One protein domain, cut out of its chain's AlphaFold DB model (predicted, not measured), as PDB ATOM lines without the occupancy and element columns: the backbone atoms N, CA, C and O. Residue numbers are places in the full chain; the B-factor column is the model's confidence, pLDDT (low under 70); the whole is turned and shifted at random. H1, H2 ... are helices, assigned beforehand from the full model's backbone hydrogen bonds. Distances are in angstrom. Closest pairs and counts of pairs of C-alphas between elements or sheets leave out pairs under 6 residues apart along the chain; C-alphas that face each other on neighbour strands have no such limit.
ATOM      1  N   LEU A  33     -11.850   3.613 -10.755       97.88
ATOM      2  CA  LEU A  33     -11.458   4.434 -11.901       97.88
ATOM      3  C   LEU A  33     -12.606   4.601 -12.905       97.88
ATOM      4  O   LEU A  33     -13.328   3.646 -13.205       97.88
ATOM      5  N   ASN A  34     -12.717   5.807 -13.446       97.62
ATOM      6  CA  ASN A  34     -13.577   6.189 -14.560       97.62
ATOM      7  C   ASN A  34     -12.874   7.275 -15.399       97.62
ATOM      8  O   ASN A  34     -11.752   7.676 -15.080       97.62
ATOM      9  N   ASP A  35     -13.505   7.717 -16.486       96.31
ATOM     10  CA  ASP A  35     -12.915   8.696 -17.408       96.31
ATOM     11  C   ASP A  35     -12.670  10.075 -16.768       96.31
ATOM     12  O   ASP A  35     -11.778  10.793 -17.222       96.31
ATOM     13  N   ASP A  36     -13.390  10.412 -15.695       97.06
ATOM     14  CA  ASP A  36     -13.331  11.719 -15.041       97.06
ATOM     15  C   ASP A  36     -12.311  11.761 -13.889       97.06
ATOM     16  O   ASP A  36     -11.755  12.819 -13.607       97.06
ATOM     17  N   ASN A  37     -12.015  10.629 -13.233       97.69
ATOM     18  CA  ASN A  37     -11.227  10.625 -11.990       97.69
ATOM     19  C   ASN A  37      -9.796  10.075 -12.110       97.69
ATOM     20  O   ASN A  37      -8.980  10.317 -11.217       97.69
ATOM     21  N   TYR A  38      -9.447   9.334 -13.169       97.94
ATOM     22  CA  TYR A  38      -8.166   8.610 -13.191       97.94
ATOM     23  C   TYR A  38      -6.948   9.550 -13.189       97.94
ATOM     24  O   TYR A  38      -5.920   9.232 -12.588       97.94
ATOM     25  N   VAL A  39      -7.056  10.714 -13.836       98.25
ATOM     26  CA  VAL A  39      -5.984  11.723 -13.882       98.25
ATOM     27  C   VAL A  39      -5.796  12.360 -12.509       98.25
ATOM     28  O   VAL A  39      -4.682  12.364 -11.984       98.25
ATOM     29  N   GLU A  40      -6.886  12.837 -11.909       97.75
ATOM     30  CA  GLU A  40      -6.881  13.495 -10.600       97.75
ATOM     31  C   GLU A  40      -6.387  12.539  -9.508       97.75
ATOM     32  O   GLU A  40      -5.480  12.873  -8.749       97.75
ATOM     33  N   THR A  41      -6.873  11.294  -9.515       97.81
ATOM     34  CA  THR A  41      -6.420  10.240  -8.594       97.81
ATOM     35  C   THR A  41      -4.910  10.016  -8.704       97.81
ATOM     36  O   THR A  41      -4.221   9.824  -7.698       97.81
ATOM     37  N   ALA A  42      -4.355  10.024  -9.922       97.94
ATOM     38  CA  ALA A  42      -2.916   9.865 -10.114       97.94
ATOM     39  C   ALA A  42      -2.141  11.067  -9.553       97.94
ATOM     40  O   ALA A  42      -1.128  10.884  -8.875       97.94
ATOM     41  N   GLU A  43      -2.620  12.288  -9.788       97.94
ATOM     42  CA  GLU A  43      -2.016  13.504  -9.241       97.94
ATOM     43  C   GLU A  43      -2.007  13.496  -7.708       97.94
ATOM     44  O   GLU A  43      -0.955  13.707  -7.097       97.94
ATOM     45  N   GLU A  44      -3.136  13.163  -7.076       97.69
ATOM     46  CA  GLU A  44      -3.272  13.076  -5.618       97.69
ATOM     47  C   GLU A  44      -2.263  12.108  -4.991       97.69
ATOM     48  O   GLU A  44      -1.619  12.425  -3.980       97.69
ATOM     49  N   VAL A  45      -2.057  10.950  -5.625       97.50
ATOM     50  CA  VAL A  45      -1.014  10.000  -5.228       97.50
ATOM     51  C   VAL A  45       0.349  10.674  -5.233       97.50
ATOM     52  O   VAL A  45       1.064  10.598  -4.234       97.50
ATOM     53  N   LEU A  46       0.745  11.364  -6.299       96.69
ATOM     54  CA  LEU A  46       2.079  11.965  -6.345       96.69
ATOM     55  C   LEU A  46       2.218  13.181  -5.417       96.69
ATOM     56  O   LEU A  46       3.282  13.368  -4.818       96.69
ATOM     57  N   LEU A  47       1.150  13.950  -5.206       96.44
ATOM     58  CA  LEU A  47       1.115  15.027  -4.217       96.44
ATOM     59  C   LEU A  47       1.264  14.497  -2.786       96.44
ATOM     60  O   LEU A  47       1.940  15.115  -1.962       96.44
ATOM     61  N   SER A  48       0.705  13.329  -2.471       95.88
ATOM     62  CA  SER A  48       0.901  12.707  -1.157       95.88
ATOM     63  C   SER A  48       2.364  12.290  -0.915       95.88
ATOM     64  O   SER A  48       2.880  12.476   0.187       95.88
ATOM     65  N   PHE A  49       3.081  11.830  -1.951       95.00
ATOM     66  CA  PHE A  49       4.533  11.626  -1.877       95.00
ATOM     67  C   PHE A  49       5.289  12.944  -1.694       95.00
ATOM     68  O   PHE A  49       6.275  12.975  -0.962       95.00
ATOM     69  N   LYS A  50       4.833  14.045  -2.307       93.25
ATOM     70  CA  LYS A  50       5.453  15.363  -2.100       93.25
ATOM     71  C   LYS A  50       5.335  15.838  -0.659       93.25
ATOM     72  O   LYS A  50       6.333  16.250  -0.075       93.25
ATOM     73  N   LYS A  51       4.160  15.671  -0.054       92.62
ATOM     74  CA  LYS A  51       3.943  15.953   1.373       92.62
ATOM     75  C   LYS A  51       4.865  15.110   2.264       92.62
ATOM     76  O   LYS A  51       5.388  15.599   3.264       92.62
ATOM     77  N   GLU A  52       5.094  13.842   1.918       91.94
ATOM     78  CA  GLU A  52       6.048  12.985   2.638       91.94
ATOM     79  C   GLU A  52       7.499  13.471   2.494       91.94
ATOM     80  O   GLU A  52       8.241  13.497   3.482       91.94
ATOM     81  N   GLU A  53       7.899  13.899   1.293       90.62
ATOM     82  CA  GLU A  53       9.218  14.478   1.024       90.62
ATOM     83  C   GLU A  53       9.466  15.736   1.875       90.62
ATOM     84  O   GLU A  53      10.506  15.861   2.527       90.62
ATOM     85  N   GLU A  54       8.502  16.656   1.906       88.56
ATOM     86  CA  GLU A  54       8.573  17.913   2.662       88.56
ATOM     87  C   GLU A  54       8.639  17.671   4.174       88.56
ATOM     88  O   GLU A  54       9.529  18.189   4.857       88.56
ATOM     89  N   ASN A  55       7.772  16.802   4.702       86.75
ATOM     90  CA  ASN A  55       7.785  16.432   6.120       86.75
ATOM     91  C   ASN A  55       9.093  15.743   6.529       86.75
ATOM     92  O   ASN A  55       9.537  15.870   7.678       86.75
ATOM     93  N   SER A  56       9.725  15.021   5.600       84.06
ATOM     94  CA  SER A  56      11.016  14.384   5.845       84.06
ATOM     95  C   SER A  56      12.150  15.406   5.959       84.06
ATOM     96  O   SER A  56      12.998  15.262   6.840       84.06
ATOM     97  N   LYS A  57      12.120  16.479   5.152       80.75
ATOM     98  CA  LYS A  57      13.085  17.597   5.200       80.75
ATOM     99  C   LYS A  57      12.946  18.442   6.470       80.75
ATOM    100  O   LYS A  57      13.955  18.806   7.072       80.75
ATOM    101  N   VAL A  71       9.741   5.701  -5.962       91.06
ATOM    102  CA  VAL A  71      10.082   4.880  -7.125       91.06
ATOM    103  C   VAL A  71      10.635   5.727  -8.286       91.06
ATOM    104  O   VAL A  71      10.192   6.851  -8.554       91.06
ATOM    105  N   THR A  72      11.630   5.195  -8.998       88.88
ATOM    106  CA  THR A  72      12.215   5.847 -10.182       88.88
ATOM    107  C   THR A  72      11.332   5.662 -11.413       88.88
ATOM    108  O   THR A  72      10.569   4.696 -11.506       88.88
ATOM    109  N   THR A  73      11.441   6.552 -12.404       84.25
ATOM    110  CA  THR A  73      10.690   6.372 -13.660       84.25
ATOM    111  C   THR A  73      11.114   5.114 -14.405       84.25
ATOM    112  O   THR A  73      10.280   4.492 -15.049       84.25
ATOM    113  N   THR A  74      12.382   4.702 -14.311       85.06
ATOM    114  CA  THR A  74      12.875   3.472 -14.948       85.06
ATOM    115  C   THR A  74      12.199   2.234 -14.373       85.06
ATOM    116  O   THR A  74      11.738   1.382 -15.130       85.06
ATOM    117  N   LYS A  75      12.068   2.159 -13.044       84.06
ATOM    118  CA  LYS A  75      11.360   1.061 -12.373       84.06
ATOM    119  C   LYS A  75       9.883   1.037 -12.757       84.06
ATOM    120  O   LYS A  75       9.360  -0.018 -13.105       84.06
ATOM    121  N   LEU A  76       9.242   2.207 -12.802       80.88
ATOM    122  CA  LEU A  76       7.871   2.321 -13.295       80.88
ATOM    123  C   LEU A  76       7.734   1.890 -14.756       80.88
ATOM    124  O   LEU A  76       6.819   1.147 -15.085       80.88
ATOM    125  N   ARG A  77       8.664   2.286 -15.631       80.19
ATOM    126  CA  ARG A  77       8.652   1.915 -17.052       80.19
ATOM    127  C   ARG A  77       8.735   0.401 -17.251       80.19
ATOM    128  O   ARG A  77       8.064  -0.126 -18.130       80.19
ATOM    129  N   ASN A  78       9.492  -0.306 -16.413       82.06
ATOM    130  CA  ASN A  78       9.568  -1.769 -16.456       82.06
ATOM    131  C   ASN A  78       8.243  -2.448 -16.064       82.06
ATOM    132  O   ASN A  78       7.924  -3.515 -16.594       82.06
ATOM    133  N   LEU A  79       7.467  -1.841 -15.155       81.06
ATOM    134  CA  LEU A  79       6.098  -2.270 -14.853       81.06
ATOM    135  C   LEU A  79       5.150  -1.931 -16.013       81.06
ATOM    136  O   LEU A  79       4.378  -2.794 -16.430       81.06
ATOM    137  N   LEU A  80       5.257  -0.721 -16.576       88.12
ATOM    138  CA  LEU A  80       4.442  -0.273 -17.707       88.12
ATOM    139  C   LEU A  80       4.663  -1.107 -18.969       88.12
ATOM    140  O   LEU A  80       3.702  -1.317 -19.686       88.12
ATOM    141  N   ALA A  81       5.865  -1.627 -19.226       91.12
ATOM    142  CA  ALA A  81       6.134  -2.422 -20.427       91.12
ATOM    143  C   ALA A  81       5.136  -3.584 -20.593       91.12
ATOM    144  O   ALA A  81       4.513  -3.725 -21.639       91.12
ATOM    145  N   MET A  82       4.890  -4.351 -19.523       92.88
ATOM    146  CA  MET A  82       3.914  -5.447 -19.561       92.88
ATOM    147  C   MET A  82       2.472  -4.943 -19.713       92.88
ATOM    148  O   MET A  82       1.650  -5.613 -20.332       92.88
ATOM    149  N   ILE A  83       2.159  -3.779 -19.144       95.38
ATOM    150  CA  ILE A  83       0.837  -3.157 -19.266       95.38
ATOM    151  C   ILE A  83       0.604  -2.720 -20.712       95.38
ATOM    152  O   ILE A  83      -0.432  -3.060 -21.270       95.38
ATOM    153  N   SER A  84       1.579  -2.051 -21.332       94.62
ATOM    154  CA  SER A  84       1.543  -1.624 -22.732       94.62
ATOM    155  C   SER A  84       1.427  -2.812 -23.687       94.62
ATOM    156  O   SER A  84       0.625  -2.764 -24.617       94.62
ATOM    157  N   ASP A  85       2.153  -3.904 -23.429       95.62
ATOM    158  CA  ASP A  85       2.037  -5.130 -24.224       95.62
ATOM    159  C   ASP A  85       0.609  -5.692 -24.176       95.62
ATOM    160  O   ASP A  85       0.033  -6.022 -25.207       95.62
ATOM    161  N   ILE A  86       0.005  -5.778 -22.986       97.00
ATOM    162  CA  ILE A  86      -1.382  -6.247 -22.841       97.00
ATOM    163  C   ILE A  86      -2.366  -5.234 -23.446       97.00
ATOM    164  O   ILE A  86      -3.339  -5.639 -24.077       97.00
ATOM    165  N   TYR A  87      -2.118  -3.932 -23.295       97.69
ATOM    166  CA  TYR A  87      -2.950  -2.865 -23.852       97.69
ATOM    167  C   TYR A  87      -3.055  -2.967 -25.370       97.69
ATOM    168  O   TYR A  87      -4.161  -2.908 -25.902       97.69
ATOM    169  N   ASN A  88      -1.933  -3.196 -26.053       96.56
ATOM    170  CA  ASN A  88      -1.901  -3.376 -27.503       96.56
ATOM    171  C   ASN A  88      -2.814  -4.529 -27.949       96.56
ATOM    172  O   ASN A  88      -3.589  -4.386 -28.897       96.56
ATOM    173  N   ASP A  89      -2.805  -5.639 -27.215       95.44
ATOM    174  CA  ASP A  89      -3.701  -6.764 -27.485       95.44
ATOM    175  C   ASP A  89      -5.162  -6.453 -27.133       95.44
ATOM    176  O   ASP A  89      -6.070  -6.874 -27.844       95.44
ATOM    177  N   VAL A  90      -5.415  -5.673 -26.079       96.44
ATOM    178  CA  VAL A  90      -6.765  -5.244 -25.672       96.44
ATOM    179  C   VAL A  90      -7.405  -4.302 -26.699       96.44
ATOM    180  O   VAL A  90      -8.609  -4.405 -26.969       96.44
ATOM    181  N   VAL A  91      -6.641  -3.388 -27.300       95.19
ATOM    182  CA  VAL A  91      -7.173  -2.448 -28.304       95.19
ATOM    183  C   VAL A  91      -7.314  -3.066 -29.694       95.19
ATOM    184  O   VAL A  91      -8.100  -2.560 -30.495       95.19
ATOM    185  N   THR A  92      -6.630  -4.180 -29.957       94.00
ATOM    186  CA  THR A  92      -6.683  -4.893 -31.238       94.00
ATOM    187  C   THR A  92      -8.080  -5.488 -31.503       94.00
ATOM    188  O   THR A  92      -8.722  -6.007 -30.581       94.00
ATOM    189  N   PRO A  93      -8.591  -5.435 -32.753       92.38
ATOM    190  CA  PRO A  93      -9.857  -6.071 -33.111       92.38
ATOM    191  C   PRO A  93      -9.887  -7.563 -32.759       92.38
ATOM    192  O   PRO A  93      -8.950  -8.305 -33.038       92.38
ATOM    193  N   GLY A  94     -10.993  -8.014 -32.162       92.62
ATOM    194  CA  GLY A  94     -11.153  -9.405 -31.736       92.62
ATOM    195  C   GLY A  94     -10.552  -9.730 -30.365       92.62
ATOM    196  O   GLY A  94     -10.425 -10.908 -30.046       92.62
ATOM    197  N   SER A  95     -10.209  -8.738 -29.545       94.31
ATOM    198  CA  SER A  95      -9.769  -8.927 -28.152       94.31
ATOM    199  C   SER A  95     -10.895  -9.306 -27.179       94.31
ATOM    200  O   SER A  95     -10.637  -9.795 -26.075       94.31
ATOM    201  N   THR A  96     -12.150  -9.118 -27.589       96.06
ATOM    202  CA  THR A  96     -13.344  -9.387 -26.783       96.06
ATOM    203  C   THR A  96     -14.156 -10.581 -27.295       96.06
ATOM    204  O   THR A  96     -13.969 -11.082 -28.409       96.06
ATOM    205  N   GLU A  97     -15.033 -11.097 -26.435       93.94
ATOM    206  CA  GLU A  97     -15.988 -12.154 -26.757       93.94
ATOM    207  C   GLU A  97     -17.175 -11.572 -27.549       93.94
ATOM    208  O   GLU A  97     -18.006 -10.836 -27.006       93.94
ATOM    209  N   GLY A  98     -17.272 -11.909 -28.840       89.38
ATOM    210  CA  GLY A  98     -18.353 -11.441 -29.716       89.38
ATOM    211  C   GLY A  98     -18.403  -9.912 -29.818       89.38
ATOM    212  O   GLY A  98     -17.375  -9.271 -30.010       89.38
ATOM    213  N   ASN A  99     -19.598  -9.334 -29.655       84.94
ATOM    214  CA  ASN A  99     -19.829  -7.879 -29.669       84.94
ATOM    215  C   ASN A  99     -19.859  -7.259 -28.255       84.94
ATOM    216  O   ASN A  99     -20.438  -6.192 -28.064       84.94
ATOM    217  N   SER A 100     -19.307  -7.942 -27.247       92.81
ATOM    218  CA  SER A 100     -19.301  -7.463 -25.859       92.81
ATOM    219  C   SER A 100     -18.007  -6.721 -25.495       92.81
ATOM    220  O   SER A 100     -17.010  -6.797 -26.212       92.81
ATOM    221  N   ASP A 101     -18.010  -6.046 -24.340       95.31
ATOM    222  CA  ASP A 101     -16.812  -5.442 -23.726       95.31
ATOM    223  C   ASP A 101     -15.955  -6.468 -22.951       95.31
ATOM    224  O   ASP A 101     -14.908  -6.142 -22.394       95.31
ATOM    225  N   LYS A 102     -16.386  -7.733 -22.898       97.81
ATOM    226  CA  LYS A 102     -15.727  -8.778 -22.116       97.81
ATOM    227  C   LYS A 102     -14.495  -9.306 -22.845       97.81
ATOM    228  O   LYS A 102     -14.598  -9.821 -23.955       97.81
ATOM    229  N   LEU A 103     -13.340  -9.233 -22.197       97.94
ATOM    230  CA  LEU A 103     -12.058  -9.709 -22.709       97.94
ATOM    231  C   LEU A 103     -12.019 -11.230 -22.853       97.94
ATOM    232  O   LEU A 103     -12.532 -11.972 -22.012       97.94
ATOM    233  N   LYS A 104     -11.316 -11.693 -23.890       97.88
ATOM    234  CA  LYS A 104     -11.027 -13.113 -24.086       97.88
ATOM    235  C   LYS A 104     -10.174 -13.692 -22.951       97.88
ATOM    236  O   LYS A 104      -9.467 -13.001 -22.205       97.88
ATOM    237  N   ALA A 105     -10.254 -15.014 -22.811       96.50
ATOM    238  CA  ALA A 105      -9.622 -15.746 -21.718       96.50
ATOM    239  C   ALA A 105      -8.084 -15.666 -21.730       96.50
ATOM    240  O   ALA A 105      -7.469 -15.667 -20.667       96.50
ATOM    241  N   ASP A 106      -7.458 -15.605 -22.902       96.25
ATOM    242  CA  ASP A 106      -6.010 -15.446 -23.078       96.25
ATOM    243  C   ASP A 106      -5.507 -14.090 -22.559       96.25
ATOM    244  O   ASP A 106      -4.553 -14.049 -21.778       96.25
ATOM    245  N   ILE A 107      -6.203 -12.998 -22.887       97.19
ATOM    246  CA  ILE A 107      -5.906 -11.664 -22.350       97.19
ATOM    247  C   ILE A 107      -6.126 -11.647 -20.834       97.19
ATOM    248  O   ILE A 107      -5.253 -11.224 -20.078       97.19
ATOM    249  N   THR A 108      -7.244 -12.203 -20.364       96.94
ATOM    250  CA  THR A 108      -7.548 -12.284 -18.926       96.94
ATOM    251  C   THR A 108      -6.465 -13.055 -18.153       96.94
ATOM    252  O   THR A 108      -6.085 -12.659 -17.050       96.94
ATOM    253  N   LYS A 109      -5.908 -14.140 -18.714       97.56
ATOM    254  CA  LYS A 109      -4.783 -14.879 -18.105       97.56
ATOM    255  C   LYS A 109      -3.535 -14.004 -17.962       97.56
ATOM    256  O   LYS A 109      -2.870 -14.064 -16.931       97.56
ATOM    257  N   ARG A 110      -3.240 -13.161 -18.953       97.44
ATOM    258  CA  ARG A 110      -2.107 -12.225 -18.899       97.44
ATOM    259  C   ARG A 110      -2.319 -11.105 -17.886       97.44
ATOM    260  O   ARG A 110      -1.376 -10.775 -17.178       97.44
ATOM    261  N   ILE A 111      -3.543 -10.598 -17.730       97.88
ATOM    262  CA  ILE A 111      -3.879  -9.626 -16.672       97.88
ATOM    263  C   ILE A 111      -3.694 -10.248 -15.275       97.88
ATOM    264  O   ILE A 111      -3.125  -9.618 -14.384       97.88
ATOM    265  N   ASN A 112      -4.086 -11.512 -15.080       97.50
ATOM    266  CA  ASN A 112      -3.802 -12.220 -13.824       97.50
ATOM    267  C   ASN A 112      -2.292 -12.333 -13.564       97.50
ATOM    268  O   ASN A 112      -1.831 -12.107 -12.445       97.50
ATOM    269  N   TYR A 113      -1.508 -12.643 -14.599       96.56
ATOM    270  CA  TYR A 113      -0.053 -12.711 -14.479       96.56
ATOM    271  C   TYR A 113       0.588 -11.341 -14.202       96.56
ATOM    272  O   TYR A 113       1.513 -11.246 -13.395       96.56
ATOM    273  N   LEU A 114       0.053 -10.266 -14.787       96.88
ATOM    274  CA  LEU A 114       0.447  -8.896 -14.467       96.88
ATOM    275  C   LEU A 114       0.288  -8.610 -12.966       96.88
ATOM    276  O   LEU A 114       1.208  -8.066 -12.357       96.88
ATOM    277  N   LYS A 115      -0.813  -9.046 -12.336       96.94
ATOM    278  CA  LYS A 115      -0.991  -8.903 -10.883       96.94
ATOM    279  C   LYS A 115       0.096  -9.634 -10.091       96.94
ATOM    280  O   LYS A 115       0.641  -9.063  -9.148       96.94
ATOM    281  N   VAL A 116       0.453 -10.860 -10.484       96.44
ATOM    282  CA  VAL A 116       1.554 -11.612  -9.854       96.44
ATOM    283  C   VAL A 116       2.865 -10.832  -9.953       96.44
ATOM    284  O   VAL A 116       3.574 -10.702  -8.957       96.44
ATOM    285  N   LYS A 117       3.165 -10.253 -11.123       94.19
ATOM    286  CA  LYS A 117       4.372  -9.441 -11.320       94.19
ATOM    287  C   LYS A 117       4.376  -8.188 -10.444       94.19
ATOM    288  O   LYS A 117       5.395  -7.908  -9.823       94.19
ATOM    289  N   VAL A 118       3.254  -7.473 -10.336       94.88
ATOM    290  CA  VAL A 118       3.133  -6.307  -9.438       94.88
ATOM    291  C   VAL A 118       3.418  -6.704  -7.987       94.88
ATOM    292  O   VAL A 118       4.199  -6.035  -7.318       94.88
ATOM    293  N   VAL A 119       2.843  -7.810  -7.506       95.75
ATOM    294  CA  VAL A 119       3.093  -8.308  -6.141       95.75
ATOM    295  C   VAL A 119       4.562  -8.685  -5.941       95.75
ATOM    296  O   VAL A 119       5.149  -8.341  -4.917       95.75
ATOM    297  N   TYR A 120       5.171  -9.360  -6.918       93.88
ATOM    298  CA  TYR A 120       6.577  -9.749  -6.856       93.88
ATOM    299  C   TYR A 120       7.515  -8.535  -6.792       93.88
ATOM    300  O   TYR A 120       8.376  -8.478  -5.917       93.88
ATOM    301  N   GLU A 121       7.331  -7.541  -7.666       92.44
ATOM    302  CA  GLU A 121       8.168  -6.332  -7.656       92.44
ATOM    303  C   GLU A 121       7.970  -5.518  -6.368       92.44
ATOM    304  O   GLU A 121       8.946  -5.012  -5.816       92.44
ATOM    305  N   SER A 122       6.751  -5.475  -5.817       93.50
ATOM    306  CA  SER A 122       6.495  -4.909  -4.485       93.50
ATOM    307  C   SER A 122       7.228  -5.658  -3.368       93.50
ATOM    308  O   SER A 122       7.674  -5.045  -2.406       93.50
ATOM    309  N   GLY A 123       7.367  -6.982  -3.462       93.88
ATOM    310  CA  GLY A 123       8.137  -7.761  -2.485       93.88
ATOM    311  C   GLY A 123       9.651  -7.562  -2.606       93.88
ATOM    312  O   GLY A 123      10.377  -7.713  -1.626       93.88
ATOM    313  N   ARG A 124      10.129  -7.226  -3.806       93.62
ATOM    314  CA  ARG A 124      11.550  -7.037  -4.109       93.62
ATOM    315  C   ARG A 124      12.042  -5.625  -3.802       93.62
ATOM    316  O   ARG A 124      13.200  -5.467  -3.421       93.62
ATOM    317  N   GLU A 125      11.200  -4.610  -3.986       91.25
ATOM    318  CA  GLU A 125      11.584  -3.210  -3.817       91.25
ATOM    319  C   GLU A 125      10.561  -2.391  -3.022       91.25
ATOM    320  O   GLU A 125       9.435  -2.144  -3.454       91.25
ATOM    321  N   GLU A 126      11.000  -1.867  -1.877       91.50
ATOM    322  CA  GLU A 126      10.142  -1.128  -0.947       91.50
ATOM    323  C   GLU A 126       9.536   0.144  -1.567       91.50
ATOM    324  O   GLU A 126       8.373   0.465  -1.327       91.50
ATOM    325  N   SER A 127      10.277   0.872  -2.412       92.25
ATOM    326  CA  SER A 127       9.741   2.062  -3.089       92.25
ATOM    327  C   SER A 127       8.656   1.726  -4.120       92.25
ATOM    328  O   SER A 127       7.739   2.528  -4.311       92.25
ATOM    329  N   VAL A 128       8.694   0.530  -4.725       93.56
ATOM    330  CA  VAL A 128       7.605   0.012  -5.572       93.56
ATOM    331  C   VAL A 128       6.399  -0.340  -4.711       93.56
ATOM    332  O   VAL A 128       5.292   0.102  -5.018       93.56
ATOM    333  N   LYS A 129       6.609  -1.051  -3.596       94.31
ATOM    334  CA  LYS A 129       5.540  -1.397  -2.652       94.31
ATOM    335  C   LYS A 129       4.779  -0.167  -2.168       94.31
ATOM    336  O   LYS A 129       3.554  -0.141  -2.223       94.31
ATOM    337  N   LYS A 130       5.503   0.879  -1.755       94.31
ATOM    338  CA  LYS A 130       4.904   2.148  -1.319       94.31
ATOM    339  C   LYS A 130       4.016   2.767  -2.390       94.31
ATOM    340  O   LYS A 130       2.944   3.263  -2.056       94.31
ATOM    341  N   LEU A 131       4.445   2.751  -3.656       95.25
ATOM    342  CA  LEU A 131       3.597   3.232  -4.743       95.25
ATOM    343  C   LEU A 131       2.370   2.335  -4.906       95.25
ATOM    344  O   LEU A 131       1.268   2.861  -4.951       95.25
ATOM    345  N   VAL A 132       2.541   1.013  -4.979       95.31
ATOM    346  CA  VAL A 132       1.437   0.060  -5.186       95.31
ATOM    347  C   VAL A 132       0.362   0.195  -4.114       95.31
ATOM    348  O   VAL A 132      -0.822   0.231  -4.453       95.31
ATOM    349  N   ASP A 133       0.770   0.332  -2.855       95.12
ATOM    350  CA  ASP A 133      -0.143   0.516  -1.732       95.12
ATOM    351  C   ASP A 133      -0.838   1.884  -1.801       95.12
ATOM    352  O   ASP A 133      -2.059   1.967  -1.686       95.12
ATOM    353  N   ARG A 134      -0.079   2.967  -2.024       95.69
ATOM    354  CA  ARG A 134      -0.623   4.334  -2.009       95.69
ATOM    355  C   ARG A 134      -1.511   4.641  -3.211       95.69
ATOM    356  O   ARG A 134      -2.499   5.346  -3.067       95.69
ATOM    357  N   ALA A 135      -1.167   4.094  -4.368       96.56
ATOM    358  CA  ALA A 135      -1.911   4.216  -5.616       96.56
ATOM    359  C   ALA A 135      -2.988   3.134  -5.780       96.56
ATOM    360  O   ALA A 135      -3.595   3.029  -6.839       96.56
ATOM    361  N   ASN A 136      -3.198   2.277  -4.773       97.31
ATOM    362  CA  ASN A 136      -4.175   1.189  -4.814       97.31
ATOM    363  C   ASN A 136      -4.074   0.297  -6.080       97.31
ATOM    364  O   ASN A 136      -5.069  -0.291  -6.512       97.31
ATOM    365  N   ILE A 137      -2.876   0.145  -6.667       97.19
ATOM    366  CA  ILE A 137      -2.665  -0.506  -7.980       97.19
ATOM    367  C   ILE A 137      -3.212  -1.934  -7.979       97.19
ATOM    368  O   ILE A 137      -3.897  -2.347  -8.914       97.19
ATOM    369  N   SER A 138      -2.940  -2.700  -6.918       96.25
ATOM    370  CA  SER A 138      -3.429  -4.077  -6.810       96.25
ATOM    371  C   SER A 138      -4.953  -4.159  -6.763       96.25
ATOM    372  O   SER A 138      -5.511  -5.117  -7.291       96.25
ATOM    373  N   ARG A 139      -5.618  -3.161  -6.172       97.31
ATOM    374  CA  ARG A 139      -7.078  -3.120  -6.061       97.31
ATOM    375  C   ARG A 139      -7.729  -2.738  -7.389       97.31
ATOM    376  O   ARG A 139      -8.686  -3.391  -7.784       97.31
ATOM    377  N   HIS A 140      -7.161  -1.781  -8.121       98.25
ATOM    378  CA  HIS A 140      -7.608  -1.484  -9.484       98.25
ATOM    379  C   HIS A 140      -7.436  -2.690 -10.418       98.25
ATOM    380  O   HIS A 140      -8.338  -3.003 -11.189       98.25
ATOM    381  N   LEU A 141      -6.326  -3.431 -10.308       97.31
ATOM    382  CA  LEU A 141      -6.161  -4.689 -11.044       97.31
ATOM    383  C   LEU A 141      -7.209  -5.740 -10.659       97.31
ATOM    384  O   LEU A 141      -7.671  -6.471 -11.532       97.31
ATOM    385  N   ASP A 142      -7.597  -5.820  -9.384       98.19
ATOM    386  CA  ASP A 142      -8.675  -6.711  -8.945       98.19
ATOM    387  C   ASP A 142     -10.020  -6.364  -9.577       98.19
ATOM    388  O   ASP A 142     -10.735  -7.272 -10.011       98.19
ATOM    389  N   ASP A 143     -10.341  -5.075  -9.699       97.81
ATOM    390  CA  ASP A 143     -11.557  -4.633 -10.383       97.81
ATOM    391  C   ASP A 143     -11.560  -5.084 -11.844       97.81
ATOM    392  O   ASP A 143     -12.545  -5.667 -12.301       97.81
ATOM    393  N   VAL A 144     -10.434  -4.900 -12.543       98.00
ATOM    394  CA  VAL A 144     -10.267  -5.313 -13.942       98.00
ATOM    395  C   VAL A 144     -10.357  -6.833 -14.100       98.00
ATOM    396  O   VAL A 144     -11.014  -7.330 -15.014       98.00
ATOM    397  N   ILE A 145      -9.721  -7.605 -13.214       98.00
ATOM    398  CA  ILE A 145      -9.768  -9.078 -13.245       98.00
ATOM    399  C   ILE A 145     -11.192  -9.579 -12.994       98.00
ATOM    400  O   ILE A 145     -11.638 -10.536 -13.636       98.00
ATOM    401  N   LYS A 146     -11.909  -8.943 -12.062       97.94
ATOM    402  CA  LYS A 146     -13.280  -9.305 -11.706       97.94
ATOM    403  C   LYS A 146     -14.258  -8.973 -12.830       97.94
ATOM    404  O   LYS A 146     -15.097  -9.813 -13.152       97.94
ATOM    405  N   SER A 147     -14.165  -7.778 -13.413       97.25
ATOM    406  CA  SER A 147     -15.066  -7.345 -14.484       97.25
ATOM    407  C   SER A 147     -14.737  -7.993 -15.825       97.25
ATOM    408  O   SER A 147     -15.640  -8.229 -16.626       97.25
ATOM    409  N   LYS A 148     -13.453  -8.301 -16.066       97.62
ATOM    410  CA  LYS A 148     -12.911  -8.727 -17.366       97.62
ATOM    411  C   LYS A 148     -13.266  -7.742 -18.482       97.62
ATOM    412  O   LYS A 148     -13.423  -8.149 -19.629       97.62
ATOM    413  N   SER A 149     -13.436  -6.469 -18.141       97.94
ATOM    414  CA  SER A 149     -13.848  -5.417 -19.065       97.94
ATOM    415  C   SER A 149     -12.641  -4.853 -19.811       97.94
ATOM    416  O   SER A 149     -11.606  -4.539 -19.213       97.94
ATOM    417  N   LYS A 150     -12.782  -4.704 -21.131       97.88
ATOM    418  CA  LYS A 150     -11.821  -3.985 -21.969       97.88
ATOM    419  C   LYS A 150     -11.727  -2.526 -21.528       97.88
ATOM    420  O   LYS A 150     -10.617  -2.021 -21.373       97.88
ATOM    421  N   THR A 151     -12.868  -1.883 -21.286       97.62
ATOM    422  CA  THR A 151     -12.930  -0.501 -20.788       97.62
ATOM    423  C   THR A 151     -12.186  -0.337 -19.458       97.62
ATOM    424  O   THR A 151     -11.315   0.529 -19.359       97.62
ATOM    425  N   ASP A 152     -12.437  -1.204 -18.469       98.12
ATOM    426  CA  ASP A 152     -11.757  -1.139 -17.166       98.12
ATOM    427  C   ASP A 152     -10.228  -1.319 -17.318       98.12
ATOM    428  O   ASP A 152      -9.455  -0.609 -16.671       98.12
ATOM    429  N   PHE A 153      -9.757  -2.227 -18.191       98.31
ATOM    430  CA  PHE A 153      -8.313  -2.388 -18.432       98.31
ATOM    431  C   PHE A 153      -7.692  -1.159 -19.118       98.31
ATOM    432  O   PHE A 153      -6.580  -0.760 -18.772       98.31
ATOM    433  N   ILE A 154      -8.394  -0.535 -20.070       98.25
ATOM    434  CA  ILE A 154      -7.934   0.698 -20.730       98.25
ATOM    435  C   ILE A 154      -7.803   1.836 -19.712       98.25
ATOM    436  O   ILE A 154      -6.776   2.516 -19.694       98.25
ATOM    437  N   LEU A 155      -8.798   2.014 -18.837       98.31
ATOM    438  CA  LEU A 155      -8.754   3.001 -17.754       98.31
ATOM    439  C   LEU A 155      -7.575   2.752 -16.810       98.31
ATOM    440  O   LEU A 155      -6.823   3.674 -16.503       98.31
ATOM    441  N   PHE A 156      -7.355   1.497 -16.416       98.25
ATOM    442  CA  PHE A 156      -6.192   1.121 -15.614       98.25
ATOM    443  C   PHE A 156      -4.862   1.448 -16.317       98.25
ATOM    444  O   PHE A 156      -3.947   1.979 -15.687       98.25
ATOM    445  N   SER A 157      -4.745   1.181 -17.621       97.56
ATOM    446  CA  SER A 157      -3.539   1.513 -18.394       97.56
ATOM    447  C   SER A 157      -3.269   3.020 -18.399       97.56
ATOM    448  O   SER A 157      -2.152   3.446 -18.104       97.56
ATOM    449  N   ARG A 158      -4.300   3.835 -18.654       97.50
ATOM    450  CA  ARG A 158      -4.201   5.305 -18.644       97.50
ATOM    451  C   ARG A 158      -3.860   5.858 -17.261       97.50
ATOM    452  O   ARG A 158      -3.047   6.771 -17.148       97.50
ATOM    453  N   TYR A 159      -4.418   5.275 -16.201       98.06
ATOM    454  CA  TYR A 159      -4.057   5.602 -14.820       98.06
ATOM    455  C   TYR A 159      -2.563   5.379 -14.548       98.06
ATOM    456  O   TYR A 159      -1.881   6.246 -14.003       98.06
ATOM    457  N   MET A 160      -2.022   4.244 -14.994       96.62
ATOM    458  CA  MET A 160      -0.599   3.929 -14.843       96.62
ATOM    459  C   MET A 160       0.304   4.879 -15.644       96.62
ATOM    460  O   MET A 160       1.376   5.253 -15.163       96.62
ATOM    461  N   GLU A 161      -0.126   5.314 -16.829       95.38
ATOM    462  CA  GLU A 161       0.560   6.356 -17.607       95.38
ATOM    463  C   GLU A 161       0.537   7.714 -16.893       95.38
ATOM    464  O   GLU A 161       1.580   8.370 -16.787       95.38
ATOM    465  N   ALA A 162      -0.612   8.110 -16.335       96.75
ATOM    466  CA  ALA A 162      -0.755   9.345 -15.569       96.75
ATOM    467  C   ALA A 162       0.172   9.361 -14.341       96.75
ATOM    468  O   ALA A 162       0.878  10.346 -14.114       96.75
ATOM    469  N   LEU A 163       0.274   8.246 -13.604       96.12
ATOM    470  CA  LEU A 163       1.224   8.109 -12.491       96.12
ATOM    471  C   LEU A 163       2.670   8.363 -12.939       96.12
ATOM    472  O   LEU A 163       3.419   9.064 -12.257       96.12
ATOM    473  N   VAL A 164       3.079   7.824 -14.093       93.44
ATOM    474  CA  VAL A 164       4.426   8.054 -14.643       93.44
ATOM    475  C   VAL A 164       4.630   9.515 -15.031       93.44
ATOM    476  O   VAL A 164       5.681  10.085 -14.711       93.44
ATOM    477  N   ALA A 165       3.642  10.126 -15.684       94.00
ATOM    478  CA  ALA A 165       3.688  11.522 -16.102       94.00
ATOM    479  C   ALA A 165       3.838  12.463 -14.896       94.00
ATOM    480  O   ALA A 165       4.800  13.234 -14.829       94.00
ATOM    481  N   TYR A 166       2.975  12.331 -13.886       95.69
ATOM    482  CA  TYR A 166       3.044  13.143 -12.670       95.69
ATOM    483  C   TYR A 166       4.297  12.857 -11.844       95.69
ATOM    484  O   TYR A 166       4.914  13.781 -11.306       95.69
ATOM    485  N   ARG A 167       4.760  11.602 -11.793       93.50
ATOM    486  CA  ARG A 167       6.032  11.278 -11.137       93.50
ATOM    487  C   ARG A 167       7.190  12.015 -11.804       93.50
ATOM    488  O   ARG A 167       8.092  12.487 -11.111       93.50
ATOM    489  N   LYS A 168       7.195  12.113 -13.139       91.69
ATOM    490  CA  LYS A 168       8.215  12.869 -13.882       91.69
ATOM    491  C   LYS A 168       8.090  14.375 -13.649       91.69
ATOM    492  O   LYS A 168       9.116  15.038 -13.507       91.69
ATOM    493  N   PHE A 169       6.864  14.886 -13.600       93.56
ATOM    494  CA  PHE A 169       6.564  16.300 -13.389       93.56
ATOM    495  C   PHE A 169       7.030  16.792 -12.010       93.56
ATOM    496  O   PHE A 169       7.773  17.770 -11.918       93.56
ATOM    497  N   TYR A 170       6.672  16.076 -10.941       93.88
ATOM    498  CA  TYR A 170       6.955  16.496  -9.566       93.88
ATOM    499  C   TYR A 170       8.353  16.111  -9.067       93.88
ATOM    500  O   TYR A 170       8.960  16.850  -8.285       93.88
ATOM    501  N   PHE A 171       8.900  14.968  -9.483       90.31
ATOM    502  CA  PHE A 171      10.169  14.448  -8.964       90.31
ATOM    503  C   PHE A 171      11.239  14.484 -10.064       90.31
ATOM    504  O   PHE A 171      11.420  13.537 -10.829       90.31
TER     505      PHE A 171
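This is residues 33 to 57 and 71 to 171 of the 175 residues of the protein "CRISPR system Cms protein Csm2" of Peptostreptococcaceae bacterium AS15 (UniProt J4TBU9). Four helices, H2, H3, H5 and H6, stand side by side in an elongated up-and-down bundle, each running against the one before. H1 packs along the outside of H6 and sticks out at residues 51 to 57, while short H4 sits aslant at the end of H3. The printed part has 126 residues with six named helices, H1 to H6 in chain order, and no named strand: all helix. It is compact, with a radius of gyration of the C-alphas of 15.0 A, and spans 55 by 32 by 21 A.

H1, residues 38 to 57, begins at C-alpha 38 (-8.166, 8.610, -13.191) and is 29.5 A long. H2, residues 73 to 91, 24.7 A, has a kink of 37 degrees near residue 80. H3 is residues 105 to 124, 28.9 A; H4 is 126 to 134, 12.1 A; H5 is 137 to 147, 15.6 A. H6, residues 150 to 170, 30.4 A, ends at C-alpha 170 (6.955, 16.496, -9.566).

The closest C-alphas of the hairpin H2 and H3 are Met 82 and Leu 114, 7.1 A, at a shallow tilt of 8 degrees. H3 and H5 touch at Lys 115 and Leu 141, 6.7 A. The hairpin H5 and H6 touches at Val 144 and Asp 152, 5.5 A. H2 and H6 touch at Val 90 and Lys 150, 6.4 A. H1 and H6 touch at Ala 42 and Leu 163, 5.1 A. H4 touches H3 at Lys 129 and Ser 122, 4.1 A, at a steep tilt of 56 degrees. H2 and H5 are apart, as are H3 and H6. Each O i to N i+4 pair is within hydrogen-bond range in H1, H3, H4, H5 and H6; in H2, 13 of 15.

The C-alphas farthest apart, Lys 57 and Gly 98, are 55.2 A apart. Residues 58 to 70 are not printed; C-alphas 57 and 71 are 18.0 A apart across the cut. H2 to H3 is a long link. No printed residue is under 70 in pLDDT.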